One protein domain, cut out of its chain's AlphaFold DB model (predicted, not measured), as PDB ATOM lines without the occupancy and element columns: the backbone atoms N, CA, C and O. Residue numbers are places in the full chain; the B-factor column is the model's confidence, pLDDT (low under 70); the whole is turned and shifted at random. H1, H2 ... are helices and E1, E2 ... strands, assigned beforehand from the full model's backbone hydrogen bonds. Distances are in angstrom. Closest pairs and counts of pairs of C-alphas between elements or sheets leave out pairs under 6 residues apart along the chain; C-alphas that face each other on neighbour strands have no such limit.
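What this domain is: This is residues 40 to 149 of the 149 residues of an uncharacterized protein of Pelosinus sp. UFO1 (UniProt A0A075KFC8). A single strongly twisted sheet of six strands runs through the middle of a rounded body, with E3 and E4 nearest to its centre and the short helices H2 and H4 over opposite faces. E2 and E3 bend sharply as one hairpin, while H1 grazes the sheet near the end of E2, and H3 is near H4. The printed part has 110 residues, with four named helices and six named strands in the order H1 H2 E1 H3 E2 E3 E4 E5 E6 H4; the class is mixed, helices and strands. The sheet's order is E1 E2 E3 E4 E5 E6, antiparallel throughout. The whole is compact, with a radius of gyration of the C-alphas of 13.0 A and spans of 31 by 30 by 27 A.

Where its parts are: H1 is residues 45 to 48, beginning at C-alpha 45 (-15.053, -32.174, 7.013). H2 is residues 59 to 65, 10.3 A long, E1 is residues 67 to 70, and H3 is residues 74 to 79. E2, residues 84 to 96, begins at C-alpha 84 (8.965, -33.812, 9.518), measures 21.7 A and bends by 114 degrees at residue 91. E3, residues 99 to 108, measures 22.4 A and bends by 77 degrees at residue 102. E4 is residues 114 to 121, 20.5 A, E5 is residues 124 to 129, 16.4 A, and E6 is residues 134 to 137. H4, residues 140 to 146, measures 10.2 A and ends at C-alpha 146 (7.601, -20.094, 0.450).

How they stand to each other: E2 to E6 form a meander, each strand the antiparallel neighbour of the one before. In the hairpin of E2 and E3, N 86 and O 106 are 2.8 A apart, within hydrogen-bond range; in that of E4 and E5, N 119 and O 126 are 2.9 A apart. E1 is an edge strand beside E2, with N 87 and O 69 at 2.7 A; E6 is the other edge strand, with N 127 and O 135 of the E5 and E6 hairpin at 2.8 A. H4 is on the sheet at a height of 9.1 A, over E4 and across the strands at 78 degrees to E4 on the local plane; its closest C-alphas to E5 are those of Tyr 142 and Phe 125, 6.2 A. H2 is on the opposite face at a height of 9.2 A, only just over E2 and E3, with 3 of its 7 C-alphas falling on each. H1 only grazes the sheet with residues 46 to 48. In H3 and H4 every O i to N i+4 pair is within hydrogen-bond range; in H2 1 of 3 is, beside 3 of 4 O i to N i+3 pairs, and H1 is too short for an O i to N i+4 pair.

The domain as a whole: The two C-alphas farthest apart, those of Glu 46 and Arg 74, are 33.8 A apart. The printed part has no cut and no long link. Mean pLDDT of the printed part is 89.6; residues 42 to 43, 90 and 149 are under 70.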
ATOM      1  N   THR A  40      -9.044 -20.821  13.000       85.50
ATOM      2  CA  THR A  40     -10.153 -20.455  12.127       85.50
ATOM      3  C   THR A  40     -11.396 -21.287  12.473       85.50
ATOM      4  O   THR A  40     -11.315 -22.384  13.033       85.50
ATOM      5  N   HIS A  41     -12.584 -20.749  12.191       74.12
ATOM      6  CA  HIS A  41     -13.865 -21.418  12.461       74.12
ATOM      7  C   HIS A  41     -14.382 -22.212  11.256       74.12
ATOM      8  O   HIS A  41     -15.590 -22.321  11.043       74.12
ATOM      9  N   HIS A  42     -13.470 -22.759  10.461       68.25
ATOM     10  CA  HIS A  42     -13.831 -23.620   9.351       68.25
ATOM     11  C   HIS A  42     -13.995 -25.061   9.845       68.25
ATOM     12  O   HIS A  42     -13.209 -25.548  10.654       68.25
ATOM     13  N   ASN A  43     -15.079 -25.715   9.423       66.06
ATOM     14  CA  ASN A  43     -15.263 -27.146   9.622       66.06
ATOM     15  C   ASN A  43     -14.747 -27.853   8.365       66.06
ATOM     16  O   ASN A  43     -15.404 -27.812   7.324       66.06
ATOM     17  N   ASP A  44     -13.577 -28.478   8.465       71.88
ATOM     18  CA  ASP A  44     -12.851 -28.994   7.297       71.88
ATOM     19  C   ASP A  44     -13.418 -30.316   6.760       71.88
ATOM     20  O   ASP A  44     -12.991 -30.785   5.709       71.88
ATOM     21  N   VAL A  45     -14.445 -30.885   7.399       73.56
ATOM     22  CA  VAL A  45     -15.053 -32.174   7.013       73.56
ATOM     23  C   VAL A  45     -15.484 -32.225   5.540       73.56
ATOM     24  O   VAL A  45     -15.397 -33.274   4.902       73.56
ATOM     25  N   GLU A  46     -15.978 -31.120   4.974       72.31
ATOM     26  CA  GLU A  46     -16.338 -31.084   3.549       72.31
ATOM     27  C   GLU A  46     -15.116 -30.944   2.639       72.31
ATOM     28  O   GLU A  46     -15.059 -31.603   1.598       72.31
ATOM     29  N   ALA A  47     -14.133 -30.136   3.044       75.38
ATOM     30  CA  ALA A  47     -12.894 -29.940   2.297       75.38
ATOM     31  C   ALA A  47     -12.064 -31.235   2.234       75.38
ATOM     32  O   ALA A  47     -11.462 -31.539   1.205       75.38
ATOM     33  N   GLU A  48     -12.117 -32.055   3.286       81.69
ATOM     34  CA  GLU A  48     -11.407 -33.331   3.374       81.69
ATOM     35  C   GLU A  48     -11.809 -34.353   2.315       81.69
ATOM     36  O   GLU A  48     -10.983 -35.148   1.874       81.69
ATOM     37  N   ARG A  49     -13.061 -34.319   1.848       81.81
ATOM     38  CA  ARG A  49     -13.543 -35.264   0.827       81.81
ATOM     39  C   ARG A  49     -12.830 -35.110  -0.516       81.81
ATOM     40  O   ARG A  49     -12.893 -36.026  -1.331       81.81
ATOM     41  N   GLY A  50     -12.223 -33.950  -0.761       84.56
ATOM     42  CA  GLY A  50     -11.502 -33.631  -1.990       84.56
ATOM     43  C   GLY A  50      -9.982 -33.688  -1.857       84.56
ATOM     44  O   GLY A  50      -9.295 -33.326  -2.813       84.56
ATOM     45  N   LEU A  51      -9.447 -34.091  -0.699       90.75
ATOM     46  CA  LEU A  51      -8.003 -34.161  -0.508       90.75
ATOM     47  C   LEU A  51      -7.408 -35.332  -1.303       90.75
ATOM     48  O   LEU A  51      -7.996 -36.415  -1.353       90.75
ATOM     49  N   PRO A  52      -6.217 -35.156  -1.899       90.94
ATOM     50  CA  PRO A  52      -5.543 -36.214  -2.643       90.94
ATOM     51  C   PRO A  52      -4.837 -37.209  -1.706       90.94
ATOM     52  O   PRO A  52      -4.162 -38.125  -2.158       90.94
ATOM     53  N   PHE A  53      -4.951 -37.048  -0.395       91.12
ATOM     54  CA  PHE A  53      -4.313 -37.901   0.596       91.12
ATOM     55  C   PHE A  53      -5.317 -38.264   1.683       91.12
ATOM     56  O   PHE A  53      -6.291 -37.543   1.912       91.12
ATOM     57  N   ALA A  54      -5.057 -39.369   2.372       92.94
ATOM     58  CA  ALA A  54      -5.757 -39.687   3.609       92.94
ATOM     59  C   ALA A  54      -4.955 -39.191   4.817       92.94
ATOM     60  O   ALA A  54      -3.724 -39.247   4.830       92.94
ATOM     61  N   TRP A  55      -5.639 -38.744   5.871       94.50
ATOM     62  CA  TRP A  55      -4.976 -38.529   7.155       94.50
ATOM     63  C   TRP A  55      -4.336 -39.823   7.650       94.50
ATOM     64  O   TRP A  55      -4.864 -40.918   7.444       94.50
ATOM     65  N   HIS A  56      -3.177 -39.681   8.280       96.25
ATOM     66  CA  HIS A  56      -2.297 -40.773   8.673       96.25
ATOM     67  C   HIS A  56      -1.759 -41.645   7.528       96.25
ATOM     68  O   HIS A  56      -1.142 -42.684   7.778       96.25
ATOM     69  N   GLU A  57      -1.936 -41.243   6.265       94.94
ATOM     70  CA  GLU A  57      -1.238 -41.894   5.166       94.94
ATOM     71  C   GLU A  57       0.280 -41.777   5.360       94.94
ATOM     72  O   GLU A  57       0.816 -40.740   5.766       94.94
ATOM     73  N   ARG A  58       0.984 -42.882   5.105       95.62
ATOM     74  CA  ARG A  58       2.424 -42.952   5.340       95.62
ATOM     75  C   ARG A  58       3.209 -42.297   4.212       95.62
ATOM     76  O   ARG A  58       2.864 -42.464   3.043       95.62
ATOM     77  N   TYR A  59       4.332 -41.668   4.552       93.62
ATOM     78  CA  TYR A  59       5.243 -41.032   3.591       93.62
ATOM     79  C   TYR A  59       5.582 -41.939   2.396       93.62
ATOM     80  O   TYR A  59       5.535 -41.500   1.249       93.62
ATOM     81  N   ASP A  60       5.865 -43.221   2.649       92.25
ATOM     82  CA  ASP A  60       6.202 -44.188   1.598       92.25
ATOM     83  C   ASP A  60       5.063 -44.458   0.604       92.25
ATOM     84  O   ASP A  60       5.338 -44.707  -0.568       92.25
ATOM     85  N   SER A  61       3.806 -44.384   1.050       91.25
ATOM     86  CA  SER A  61       2.630 -44.481   0.172       91.25
ATOM     87  C   SER A  61       2.513 -43.225  -0.687       91.25
ATOM     88  O   SER A  61       2.408 -43.294  -1.912       91.25
ATOM     89  N   MET A  62       2.641 -42.063  -0.046       90.56
ATOM     90  CA  MET A  62       2.468 -40.772  -0.700       90.56
ATOM     91  C   MET A  62       3.555 -40.488  -1.739       90.56
ATOM     92  O   MET A  62       3.245 -40.026  -2.833       90.56
ATOM     93  N   ARG A  63       4.827 -40.803  -1.453       87.50
ATOM     94  CA  ARG A  63       5.947 -40.509  -2.369       87.50
ATOM     95  C   ARG A  63       5.914 -41.296  -3.683       87.50
ATOM     96  O   ARG A  63       6.660 -40.972  -4.599       87.50
ATOM     97  N   GLY A  64       5.104 -42.354  -3.765       81.88
ATOM     98  CA  GLY A  64       4.862 -43.078  -5.016       81.88
ATOM     99  C   GLY A  64       3.917 -42.335  -5.963       81.88
ATOM    100  O   GLY A  64       4.023 -42.495  -7.176       81.88
ATOM    101  N   ASN A  65       3.033 -41.502  -5.408       84.06
ATOM    102  CA  ASN A  65       1.998 -40.767  -6.139       84.06
ATOM    103  C   ASN A  65       2.326 -39.273  -6.286       84.06
ATOM    104  O   ASN A  65       1.847 -38.619  -7.210       84.06
ATOM    105  N   TYR A  66       3.152 -38.737  -5.387       85.69
ATOM    106  CA  TYR A  66       3.434 -37.311  -5.264       85.69
ATOM    107  C   TYR A  66       4.933 -37.032  -5.208       85.69
ATOM    108  O   TYR A  66       5.697 -37.800  -4.621       85.69
ATOM    109  N   HIS A  67       5.358 -35.893  -5.760       89.25
ATOM    110  CA  HIS A  67       6.721 -35.419  -5.556       89.25
ATOM    111  C   HIS A  67       6.816 -34.762  -4.178       89.25
ATOM    112  O   HIS A  67       6.254 -33.693  -3.935       89.25
ATOM    113  N   LEU A  68       7.490 -35.458  -3.264       92.81
ATOM    114  CA  LEU A  68       7.717 -35.021  -1.895       92.81
ATOM    115  C   LEU A  68       9.216 -34.845  -1.662       92.81
ATOM    116  O   LEU A  68       9.974 -35.816  -1.707       92.81
ATOM    117  N   GLU A  69       9.635 -33.618  -1.378       93.69
ATOM    118  CA  GLU A  69      11.012 -33.285  -1.023       93.69
ATOM    119  C   GLU A  69      11.099 -32.952   0.463       93.69
ATOM    120  O   GLU A  69      10.313 -32.167   0.991       93.69
ATOM    121  N   ARG A  70      12.060 -33.546   1.171       94.62
ATOM    122  CA  ARG A  70      12.247 -33.251   2.591       94.62
ATOM    123  C   ARG A  70      12.737 -31.813   2.770       94.62
ATOM    124  O   ARG A  70      13.770 -31.440   2.226       94.62
ATOM    125  N   VAL A  71      12.048 -31.040   3.606       95.25
ATOM    126  CA  VAL A  71      12.521 -29.732   4.063       95.25
ATOM    127  C   VAL A  71      13.558 -29.944   5.166       95.25
ATOM    128  O   VAL A  71      13.260 -30.539   6.204       95.25
ATOM    129  N   TYR A  72      14.776 -29.460   4.924       93.38
ATOM    130  CA  TYR A  72      15.870 -29.403   5.894       93.38
ATOM    131  C   TYR A  72      16.127 -27.943   6.279       93.38
ATOM    132  O   TYR A  72      17.110 -27.338   5.853       93.38
ATOM    133  N   ASP A  73      15.208 -27.366   7.051       92.88
ATOM    134  CA  ASP A  73      15.256 -25.970   7.480       92.88
ATOM    135  C   ASP A  73      15.066 -25.904   8.996       92.88
ATOM    136  O   ASP A  73      14.054 -26.358   9.530       92.88
ATOM    137  N   ARG A  74      16.059 -25.343   9.689       92.81
ATOM    138  CA  ARG A  74      16.064 -25.277  11.150       92.81
ATOM    139  C   ARG A  74      14.931 -24.411  11.695       92.81
ATOM    140  O   ARG A  74      14.344 -24.774  12.706       92.81
ATOM    141  N   ASP A  75      14.632 -23.287  11.049       91.62
ATOM    142  CA  ASP A  75      13.569 -22.393  11.511       91.62
ATOM    143  C   ASP A  75      12.202 -23.073  11.344       91.62
ATOM    144  O   ASP A  75      11.303 -22.891  12.168       91.62
ATOM    145  N   MET A  76      12.052 -23.900  10.306       89.50
ATOM    146  CA  MET A  76      10.867 -24.734  10.117       89.50
ATOM    147  C   MET A  76      10.761 -25.835  11.183       89.50
ATOM    148  O   MET A  76       9.691 -26.014  11.767       89.50
ATOM    149  N   ASP A  77      11.861 -26.528  11.482       90.88
ATOM    150  CA  ASP A  77      11.913 -27.557  12.532       90.88
ATOM    151  C   ASP A  77      11.609 -26.969  13.926       90.88
ATOM    152  O   ASP A  77      10.866 -27.573  14.704       90.88
ATOM    153  N   ASP A  78      12.119 -25.770  14.229       91.69
ATOM    154  CA  ASP A  78      11.873 -25.065  15.496       91.69
ATOM    155  C   ASP A  78      10.392 -24.643  15.637       91.69
ATOM    156  O   ASP A  78       9.850 -24.620  16.746       91.69
ATOM    157  N   ARG A  79       9.706 -24.347  14.522       90.44
ATOM    158  CA  ARG A  79       8.276 -23.978  14.492       90.44
ATOM    159  C   ARG A  79       7.331 -25.178  14.551       90.44
ATOM    160  O   ARG A  79       6.220 -25.041  15.063       90.44
ATOM    161  N   PHE A  80       7.761 -26.339  14.058       91.12
ATOM    162  CA  PHE A  80       6.985 -27.584  14.052       91.12
ATOM    163  C   PHE A  80       7.736 -28.709  14.779       91.12
ATOM    164  O   PHE A  80       8.072 -29.733  14.172       91.12
ATOM    165  N   PRO A  81       7.990 -28.555  16.092       91.00
ATOM    166  CA  PRO A  81       8.844 -29.472  16.829       91.00
ATOM    167  C   PRO A  81       8.284 -30.896  16.812       91.00
ATOM    168  O   PRO A  81       7.120 -31.142  17.135       91.00
ATOM    169  N   GLY A  82       9.143 -31.852  16.456       91.69
ATOM    170  CA  GLY A  82       8.799 -33.275  16.395       91.69
ATOM    171  C   GLY A  82       8.081 -33.709  15.114       91.69
ATOM    172  O   GLY A  82       7.805 -34.901  14.964       91.69
ATOM    173  N   LEU A  83       7.819 -32.786  14.186       96.25
ATOM    174  CA  LEU A  83       7.277 -33.098  12.868       96.25
ATOM    175  C   LEU A  83       8.374 -33.076  11.803       96.25
ATOM    176  O   LEU A  83       9.417 -32.445  11.945       96.25
ATOM    177  N   ARG A  84       8.129 -33.797  10.715       97.06
ATOM    178  CA  ARG A  84       8.965 -33.812   9.518       97.06
ATOM    179  C   ARG A  84       8.220 -33.111   8.396       97.06
ATOM    180  O   ARG A  84       7.215 -33.634   7.921       97.06
ATOM    181  N   ALA A  85       8.708 -31.950   7.980       96.81
ATOM    182  CA  ALA A  85       8.126 -31.192   6.881       96.81
ATOM    183  C   ALA A  85       8.620 -31.716   5.526       96.81
ATOM    184  O   ALA A  85       9.821 -31.827   5.303       96.81
ATOM    185  N   TYR A  86       7.710 -32.007   4.605       95.62
ATOM    186  CA  TYR A  86       8.019 -32.341   3.219       95.62
ATOM    187  C   TYR A  86       7.296 -31.364   2.312       95.62
ATOM    188  O   TYR A  86       6.080 -31.204   2.412       95.62
ATOM    189  N   ARG A  87       8.037 -30.713   1.423       93.81
ATOM    190  CA  ARG A  87       7.440 -29.910   0.374       93.81
ATOM    191  C   ARG A  87       6.797 -30.848  -0.626       93.81
ATOM    192  O   ARG A  87       7.438 -31.755  -1.150       93.81
ATOM    193  N   TRP A  88       5.531 -30.597  -0.878       92.31
ATOM    194  CA  TRP A  88       4.800 -31.196  -1.961       92.31
ATOM    195  C   TRP A  88       4.792 -30.242  -3.147       92.31
ATOM    196  O   TRP A  88       4.442 -29.068  -3.003       92.31
ATOM    197  N   SER A  89       5.157 -30.767  -4.312       80.38
ATOM    198  CA  SER A  89       4.893 -30.120  -5.590       80.38
ATOM    199  C   SER A  89       4.256 -31.133  -6.536       80.38
ATOM    200  O   SER A  89       4.660 -32.290  -6.636       80.38
ATOM    201  N   GLY A  90       3.187 -30.724  -7.205       69.69
ATOM    202  CA  GLY A  90       2.432 -31.578  -8.112       69.69
ATOM    203  C   GLY A  90       2.125 -30.852  -9.411       69.69
ATOM    204  O   GLY A  90       2.059 -29.627  -9.457       69.69
ATOM    205  N   HIS A  91       1.902 -31.613 -10.486       70.38
ATOM    206  CA  HIS A  91       1.270 -31.046 -11.684       70.38
ATOM    207  C   HIS A  91      -0.190 -30.652 -11.403       70.38
ATOM    208  O   HIS A  91      -0.705 -29.699 -11.990       70.38
ATOM    209  N   GLU A  92      -0.835 -31.365 -10.478       77.75
ATOM    210  CA  GLU A  92      -2.205 -31.140 -10.035       77.75
ATOM    211  C   GLU A  92      -2.226 -30.657  -8.580       77.75
ATOM    212  O   GLU A  92      -1.471 -31.140  -7.739       77.75
ATOM    213  N   GLY A  93      -3.082 -29.667  -8.324       88.56
ATOM    214  CA  GLY A  93      -3.405 -29.104  -7.017       88.56
ATOM    215  C   GLY A  93      -4.636 -29.754  -6.365       88.56
ATOM    216  O   GLY A  93      -5.338 -30.536  -7.008       88.56
ATOM    217  N   PHE A  94      -4.985 -29.346  -5.144       90.88
ATOM    218  CA  PHE A  94      -6.268 -29.677  -4.505       90.88
ATOM    219  C   PHE A  94      -6.998 -28.428  -4.006       90.88
ATOM    220  O   PHE A  94      -6.387 -27.383  -3.806       90.88
ATOM    221  N   TRP A  95      -8.316 -28.514  -3.821       90.88
ATOM    222  CA  TRP A  95      -9.109 -27.400  -3.294       90.88
ATOM    223  C   TRP A  95      -9.253 -27.502  -1.777       90.88
ATOM    224  O   TRP A  95      -9.658 -28.541  -1.264       90.88
ATOM    225  N   HIS A  96      -8.989 -26.404  -1.075       89.56
ATOM    226  CA  HIS A  96      -9.241 -26.259   0.356       89.56
ATOM    227  C   HIS A  96      -9.830 -24.866   0.620       89.56
ATOM    228  O   HIS A  96      -9.225 -23.862   0.253       89.56
ATOM    229  N   HIS A  97     -11.050 -24.800   1.167       86.12
ATOM    230  CA  HIS A  97     -11.814 -23.553   1.394       86.12
ATOM    231  C   HIS A  97     -11.846 -22.576   0.215       86.12
ATOM    232  O   HIS A  97     -11.672 -21.376   0.376       86.12
ATOM    233  N   GLY A  98     -12.063 -23.087  -1.000       87.19
ATOM    234  CA  GLY A  98     -12.119 -22.242  -2.196       87.19
ATOM    235  C   GLY A  98     -10.758 -21.729  -2.675       87.19
ATOM    236  O   GLY A  98     -10.719 -20.941  -3.617       87.19
ATOM    237  N   HIS A  99      -9.652 -22.212  -2.101       89.88
ATOM    238  CA  HIS A  99      -8.299 -21.985  -2.599       89.88
ATOM    239  C   HIS A  99      -7.765 -23.239  -3.277       89.88
ATOM    240  O   HIS A  99      -7.841 -24.338  -2.727       89.88
ATOM    241  N   TYR A 100      -7.212 -23.072  -4.477       91.50
ATOM    242  CA  TYR A 100      -6.540 -24.156  -5.179       91.50
ATOM    243  C   TYR A 100      -5.063 -24.193  -4.788       91.50
ATOM    244  O   TYR A 100      -4.291 -23.305  -5.149       91.50
ATOM    245  N   VAL A 101      -4.680 -25.224  -4.044       92.00
ATOM    246  CA  VAL A 101      -3.350 -25.415  -3.470       92.00
ATOM    247  C   VAL A 101      -2.517 -26.281  -4.408       92.00
ATOM    248  O   VAL A 101      -2.843 -27.447  -4.620       92.00
ATOM    249  N   LYS A 102      -1.446 -25.719  -4.975       90.75
ATOM    250  CA  LYS A 102      -0.463 -26.437  -5.820       90.75
ATOM    251  C   LYS A 102       0.886 -26.666  -5.141       90.75
ATOM    252  O   LYS A 102       1.627 -27.556  -5.542       90.75
ATOM    253  N   ASP A 103       1.164 -25.866  -4.122       90.88
ATOM    254  CA  ASP A 103       2.377 -25.911  -3.327       90.88
ATOM    255  C   ASP A 103       1.954 -25.997  -1.866       90.88
ATOM    256  O   ASP A 103       1.263 -25.116  -1.347       90.88
ATOM    257  N   ALA A 104       2.342 -27.084  -1.212       94.75
ATOM    258  CA  ALA A 104       2.015 -27.331   0.180       94.75
ATOM    259  C   ALA A 104       3.223 -27.916   0.904       94.75
ATOM    260  O   ALA A 104       4.161 -28.438   0.301       94.75
ATOM    261  N   VAL A 105       3.180 -27.851   2.223       96.31
ATOM    262  CA  VAL A 105       4.104 -28.540   3.109       96.31
ATOM    263  C   VAL A 105       3.301 -29.560   3.889       96.31
ATOM    264  O   VAL A 105       2.389 -29.213   4.636       96.31
ATOM    265  N   PHE A 106       3.626 -30.830   3.704       96.50
ATOM    266  CA  PHE A 106       3.051 -31.924   4.468       96.50
ATOM    267  C   PHE A 106       3.912 -32.179   5.696       96.50
ATOM    268  O   PHE A 106       5.128 -32.340   5.595       96.50
ATOM    269  N   PHE A 107       3.284 -32.222   6.864       97.75
ATOM    270  CA  PHE A 107       3.954 -32.493   8.123       97.75
ATOM    271  C   PHE A 107       3.631 -33.905   8.583       97.75
ATOM    272  O   PHE A 107       2.474 -34.249   8.841       97.75
ATOM    273  N   PHE A 108       4.681 -34.708   8.712       97.50
ATOM    274  CA  PHE A 108       4.594 -36.089   9.153       97.50
ATOM    275  C   PHE A 108       5.031 -36.213  10.610       97.50
ATOM    276  O   PHE A 108       5.991 -35.572  11.039       97.50
ATOM    277  N   ASN A 109       4.337 -37.052  11.371       97.38
ATOM    278  CA  ASN A 109       4.701 -37.373  12.746       97.38
ATOM    279  C   ASN A 109       5.925 -38.315  12.799       97.38
ATOM    280  O   ASN A 109       6.533 -38.665  11.783       97.38
ATOM    281  N   THR A 110       6.290 -38.778  13.997       95.44
ATOM    282  CA  THR A 110       7.431 -39.686  14.184       95.44
ATOM    283  C   THR A 110       7.251 -41.073  13.567       95.44
ATOM    284  O   THR A 110       8.260 -41.735  13.323       95.44
ATOM    285  N   ASN A 111       6.019 -41.479  13.259       95.69
ATOM    286  CA  ASN A 111       5.678 -42.749  12.614       95.69
ATOM    287  C   ASN A 111       5.664 -42.662  11.073       95.69
ATOM    288  O   ASN A 111       5.310 -43.637  10.408       95.69
ATOM    289  N   ASP A 112       6.071 -41.517  10.508       95.44
ATOM    290  CA  ASP A 112       5.977 -41.202   9.077       95.44
ATOM    291  C   ASP A 112       4.538 -41.145   8.563       95.44
ATOM    292  O   ASP A 112       4.292 -41.495   7.414       95.44
ATOM    293  N   GLU A 113       3.595 -40.682   9.379       97.50
ATOM    294  CA  GLU A 113       2.189 -40.498   9.005       97.50
ATOM    295  C   GLU A 113       1.865 -39.005   8.881       97.50
ATOM    296  O   GLU A 113       2.287 -38.220   9.734       97.50
ATOM    297  N   ILE A 114       1.141 -38.600   7.832       96.62
ATOM    298  CA  ILE A 114       0.721 -37.204   7.644       96.62
ATOM    299  C   ILE A 114      -0.322 -36.805   8.694       96.62
ATOM    300  O   ILE A 114      -1.328 -37.489   8.869       96.62
ATOM    301  N   VAL A 115      -0.081 -35.687   9.384       96.94
ATOM    302  CA  VAL A 115      -0.942 -35.199  10.485       96.94
ATOM    303  C   VAL A 115      -1.332 -33.724  10.348       96.94
ATOM    304  O   VAL A 115      -2.222 -33.233  11.042       96.94
ATOM    305  N   SER A 116      -0.648 -32.986   9.471       95.94
ATOM    306  CA  SER A 116      -0.945 -31.582   9.194       95.94
ATOM    307  C   SER A 116      -0.468 -31.206   7.800       95.94
ATOM    308  O   SER A 116       0.525 -31.743   7.305       95.94
ATOM    309  N   VAL A 117      -1.138 -30.233   7.195       95.81
ATOM    310  CA  VAL A 117      -0.753 -29.638   5.917       95.81
ATOM    311  C   VAL A 117      -0.730 -28.130   6.050       95.81
ATOM    312  O   VAL A 117      -1.632 -27.543   6.641       95.81
ATOM    313  N   GLY A 118       0.311 -27.518   5.498       95.50
ATOM    314  CA  GLY A 118       0.494 -26.079   5.462       95.50
ATOM    315  C   GLY A 118       0.596 -25.535   4.042       95.50
ATOM    316  O   GLY A 118       1.234 -26.157   3.197       95.50
ATOM    317  N   TYR A 119       0.015 -24.374   3.769       94.88
ATOM    318  CA  TYR A 119       0.139 -23.688   2.479       94.88
ATOM    319  C   TYR A 119      -0.067 -22.179   2.634       94.88
ATOM    320  O   TYR A 119      -0.597 -21.712   3.639       94.88
ATOM    321  N   MET A 120       0.350 -21.403   1.635       94.69
ATOM    322  CA  MET A 120       0.085 -19.964   1.594       94.69
ATOM    323  C   MET A 120      -1.225 -19.674   0.854       94.69
ATOM    324  O   MET A 120      -1.409 -20.130  -0.274       94.69
ATOM    325  N   ALA A 121      -2.097 -18.861   1.447       92.44
ATOM    326  CA  ALA A 121      -3.258 -18.269   0.782       92.44
ATOM    327  C   ALA A 121      -3.408 -16.806   1.193       92.44
ATOM    328  O   ALA A 121      -3.290 -16.476   2.367       92.44
ATOM    329  N   ASP A 122      -3.609 -15.925   0.210       90.12
ATOM    330  CA  ASP A 122      -3.816 -14.483   0.405       90.12
ATOM    331  C   ASP A 122      -2.793 -13.809   1.344       90.12
ATOM    332  O   ASP A 122      -3.101 -12.891   2.101       90.12
ATOM    333  N   GLY A 123      -1.535 -14.262   1.282       90.56
ATOM    334  CA  GLY A 123      -0.436 -13.735   2.100       90.56
ATOM    335  C   GLY A 123      -0.371 -14.281   3.530       90.56
ATOM    336  O   GLY A 123       0.483 -13.842   4.297       90.56
ATOM    337  N   VAL A 124      -1.212 -15.254   3.875       93.88
ATOM    338  CA  VAL A 124      -1.282 -15.894   5.192       93.88
ATOM    339  C   VAL A 124      -0.889 -17.362   5.077       93.88
ATOM    340  O   VAL A 124      -1.217 -18.029   4.094       93.88
ATOM    341  N   PHE A 125      -0.169 -17.876   6.072       95.12
ATOM    342  CA  PHE A 125       0.115 -19.301   6.150       95.12
ATOM    343  C   PHE A 125      -1.040 -20.019   6.834       95.12
ATOM    344  O   PHE A 125      -1.313 -19.780   8.008       95.12
ATOM    345  N   ILE A 126      -1.704 -20.902   6.099       94.81
ATOM    346  CA  ILE A 126      -2.781 -21.748   6.597       94.81
ATOM    347  C   ILE A 126      -2.198 -23.107   6.963       94.81
ATOM    348  O   ILE A 126      -1.485 -23.700   6.161       94.81
ATOM    349  N   SER A 127      -2.525 -23.611   8.150       94.31
ATOM    350  CA  SER A 127      -2.204 -24.958   8.615       94.31
ATOM    351  C   SER A 127      -3.477 -25.666   9.055       94.31
ATOM    352  O   SER A 127      -4.086 -25.262  10.042       94.31
ATOM    353  N   PHE A 128      -3.839 -26.753   8.380       93.12
ATOM    354  CA  PHE A 128      -4.981 -27.591   8.746       93.12
ATOM    355  C   PHE A 128      -4.533 -29.009   9.105       93.12
ATOM    356  O   PHE A 128      -3.464 -29.464   8.680       93.12
ATOM    357  N   ARG A 129      -5.306 -29.675   9.964       92.88
ATOM    358  CA  ARG A 129      -4.878 -30.863  10.714       92.88
ATOM    359  C   ARG A 129      -5.877 -32.007  10.630       92.88
ATOM    360  O   ARG A 129      -7.057 -31.797  10.376       92.88
ATOM    361  N   GLU A 130      -5.401 -33.204  10.965       92.19
ATOM    362  CA  GLU A 130      -6.194 -34.444  11.030       92.19
ATOM    363  C   GLU A 130      -7.446 -34.380  11.915       92.19
ATOM    364  O   GLU A 130      -8.369 -35.172  11.757       92.19
ATOM    365  N   ASN A 131      -7.478 -33.451  12.872       89.88
ATOM    366  CA  ASN A 131      -8.580 -33.264  13.809       89.88
ATOM    367  C   ASN A 131      -9.595 -32.209  13.336       89.88
ATOM    368  O   ASN A 131     -10.378 -31.713  14.150       89.88
ATOM    369  N   HIS A 132      -9.567 -31.856  12.046       85.69
ATOM    370  CA  HIS A 132     -10.402 -30.831  11.413       85.69
ATOM    371  C   HIS A 132     -10.177 -29.412  11.956       85.69
ATOM    372  O   HIS A 132     -11.019 -28.531  11.770       85.69
ATOM    373  N   GLU A 133      -9.079 -29.180  12.681       87.56
ATOM    374  CA  GLU A 133      -8.707 -27.843  13.130       87.56
ATOM    375  C   GLU A 133      -7.824 -27.164  12.088       87.56
ATOM    376  O   GLU A 133      -6.826 -27.724  11.628       87.56
ATOM    377  N   SER A 134      -8.168 -25.917  11.780       90.12
ATOM    378  CA  SER A 134      -7.413 -25.052  10.889       90.12
ATOM    379  C   SER A 134      -6.948 -23.800  11.625       90.12
ATOM    380  O   SER A 134      -7.617 -23.278  12.525       90.12
ATOM    381  N   TYR A 135      -5.755 -23.346  11.263       91.81
ATOM    382  CA  TYR A 135      -5.071 -22.221  11.867       91.81
ATOM    383  C   TYR A 135      -4.438 -21.356  10.792       91.81
ATOM    384  O   TYR A 135      -3.954 -21.859   9.783       91.81
ATOM    385  N   GLU A 136      -4.369 -20.064  11.054       94.31
ATOM    386  CA  GLU A 136      -3.715 -19.093  10.194       94.31
ATOM    387  C   GLU A 136      -2.576 -18.392  10.938       94.31
ATOM    388  O   GLU A 136      -2.638 -18.197  12.157       94.31
ATOM    389  N   ASN A 137      -1.515 -18.033  10.218       93.62
ATOM    390  CA  ASN A 137      -0.377 -17.306  10.761       93.62
ATOM    391  C   ASN A 137       0.119 -16.234   9.785       93.62
ATOM    392  O   ASN A 137       0.404 -16.512   8.620       93.62
ATOM    393  N   HIS A 138       0.255 -15.009  10.291       93.50
ATOM    394  CA  HIS A 138       0.676 -13.829   9.530       93.50
ATOM    395  C   HIS A 138       2.176 -13.509   9.667       93.50
ATOM    396  O   HIS A 138       2.623 -12.440   9.251       93.50
ATOM    397  N   ASP A 139       2.971 -14.393  10.275       91.50
ATOM    398  CA  ASP A 139       4.414 -14.204  10.397       91.50
ATOM    399  C   ASP A 139       5.078 -14.138   9.009       91.50
ATOM    400  O   ASP A 139       4.971 -15.050   8.183       91.50
ATOM    401  N   SER A 140       5.817 -13.048   8.777       89.81
ATOM    402  CA  SER A 140       6.587 -12.792   7.554       89.81
ATOM    403  C   SER A 140       7.561 -13.913   7.178       89.81
ATOM    404  O   SER A 140       7.913 -14.045   6.002       89.81
ATOM    405  N   PHE A 141       7.978 -14.735   8.150       91.56
ATOM    406  CA  PHE A 141       8.774 -15.931   7.916       91.56
ATOM    407  C   PHE A 141       8.151 -16.796   6.820       91.56
ATOM    408  O   PHE A 141       8.818 -17.033   5.816       91.56
ATOM    409  N   TYR A 142       6.878 -17.187   6.959       91.06
ATOM    410  CA  TYR A 142       6.231 -18.126   6.039       91.06
ATOM    411  C   TYR A 142       6.134 -17.563   4.628       91.06
ATOM    412  O   TYR A 142       6.495 -18.240   3.667       91.06
ATOM    413  N   PHE A 143       5.741 -16.291   4.513       88.81
ATOM    414  CA  PHE A 143       5.720 -15.602   3.230       88.81
ATOM    415  C   PHE A 143       7.110 -15.625   2.586       88.81
ATOM    416  O   PHE A 143       7.266 -16.048   1.444       88.81
ATOM    417  N   SER A 144       8.147 -15.228   3.325       89.06
ATOM    418  CA  SER A 144       9.506 -15.184   2.787       89.06
ATOM    419  C   SER A 144      10.091 -16.570   2.494       89.06
ATOM    420  O   SER A 144      10.930 -16.687   1.607       89.06
ATOM    421  N   TRP A 145       9.686 -17.606   3.228       91.19
ATOM    422  CA  TRP A 145      10.186 -18.972   3.087       91.19
ATOM    423  C   TRP A 145       9.602 -19.648   1.840       91.19
ATOM    424  O   TRP A 145      10.361 -20.168   1.021       91.19
ATOM    425  N   PHE A 146       8.285 -19.530   1.625       88.06
ATOM    426  CA  PHE A 146       7.601 -20.094   0.450       88.06
ATOM    427  C   PHE A 146       8.084 -19.508  -0.882       88.06
ATOM    428  O   PHE A 146       8.050 -20.196  -1.893       88.06
ATOM    429  N   HIS A 147       8.543 -18.253  -0.896       83.62
ATOM    430  CA  HIS A 147       9.021 -17.593  -2.119       83.62
ATOM    431  C   HIS A 147      10.519 -17.793  -2.392       83.62
ATOM    432  O   HIS A 147      10.991 -17.454  -3.475       83.62
ATOM    433  N   ARG A 148      11.292 -18.288  -1.417       80.12
ATOM    434  CA  ARG A 148      12.740 -18.529  -1.572       80.12
ATOM    435  C   ARG A 148      13.070 -19.858  -2.247       80.12
ATOM    436  O   ARG A 148      14.237 -20.093  -2.550       80.12
ATOM    437  N   SER A 149      12.083 -20.730  -2.388       57.94
ATOM    438  CA  SER A 149      12.268 -22.166  -2.543       57.94
ATOM    439  C   SER A 149      11.501 -22.720  -3.728       57.94
ATOM    440  O   SER A 149      10.356 -22.265  -3.957       57.94
TER     441      SER A 149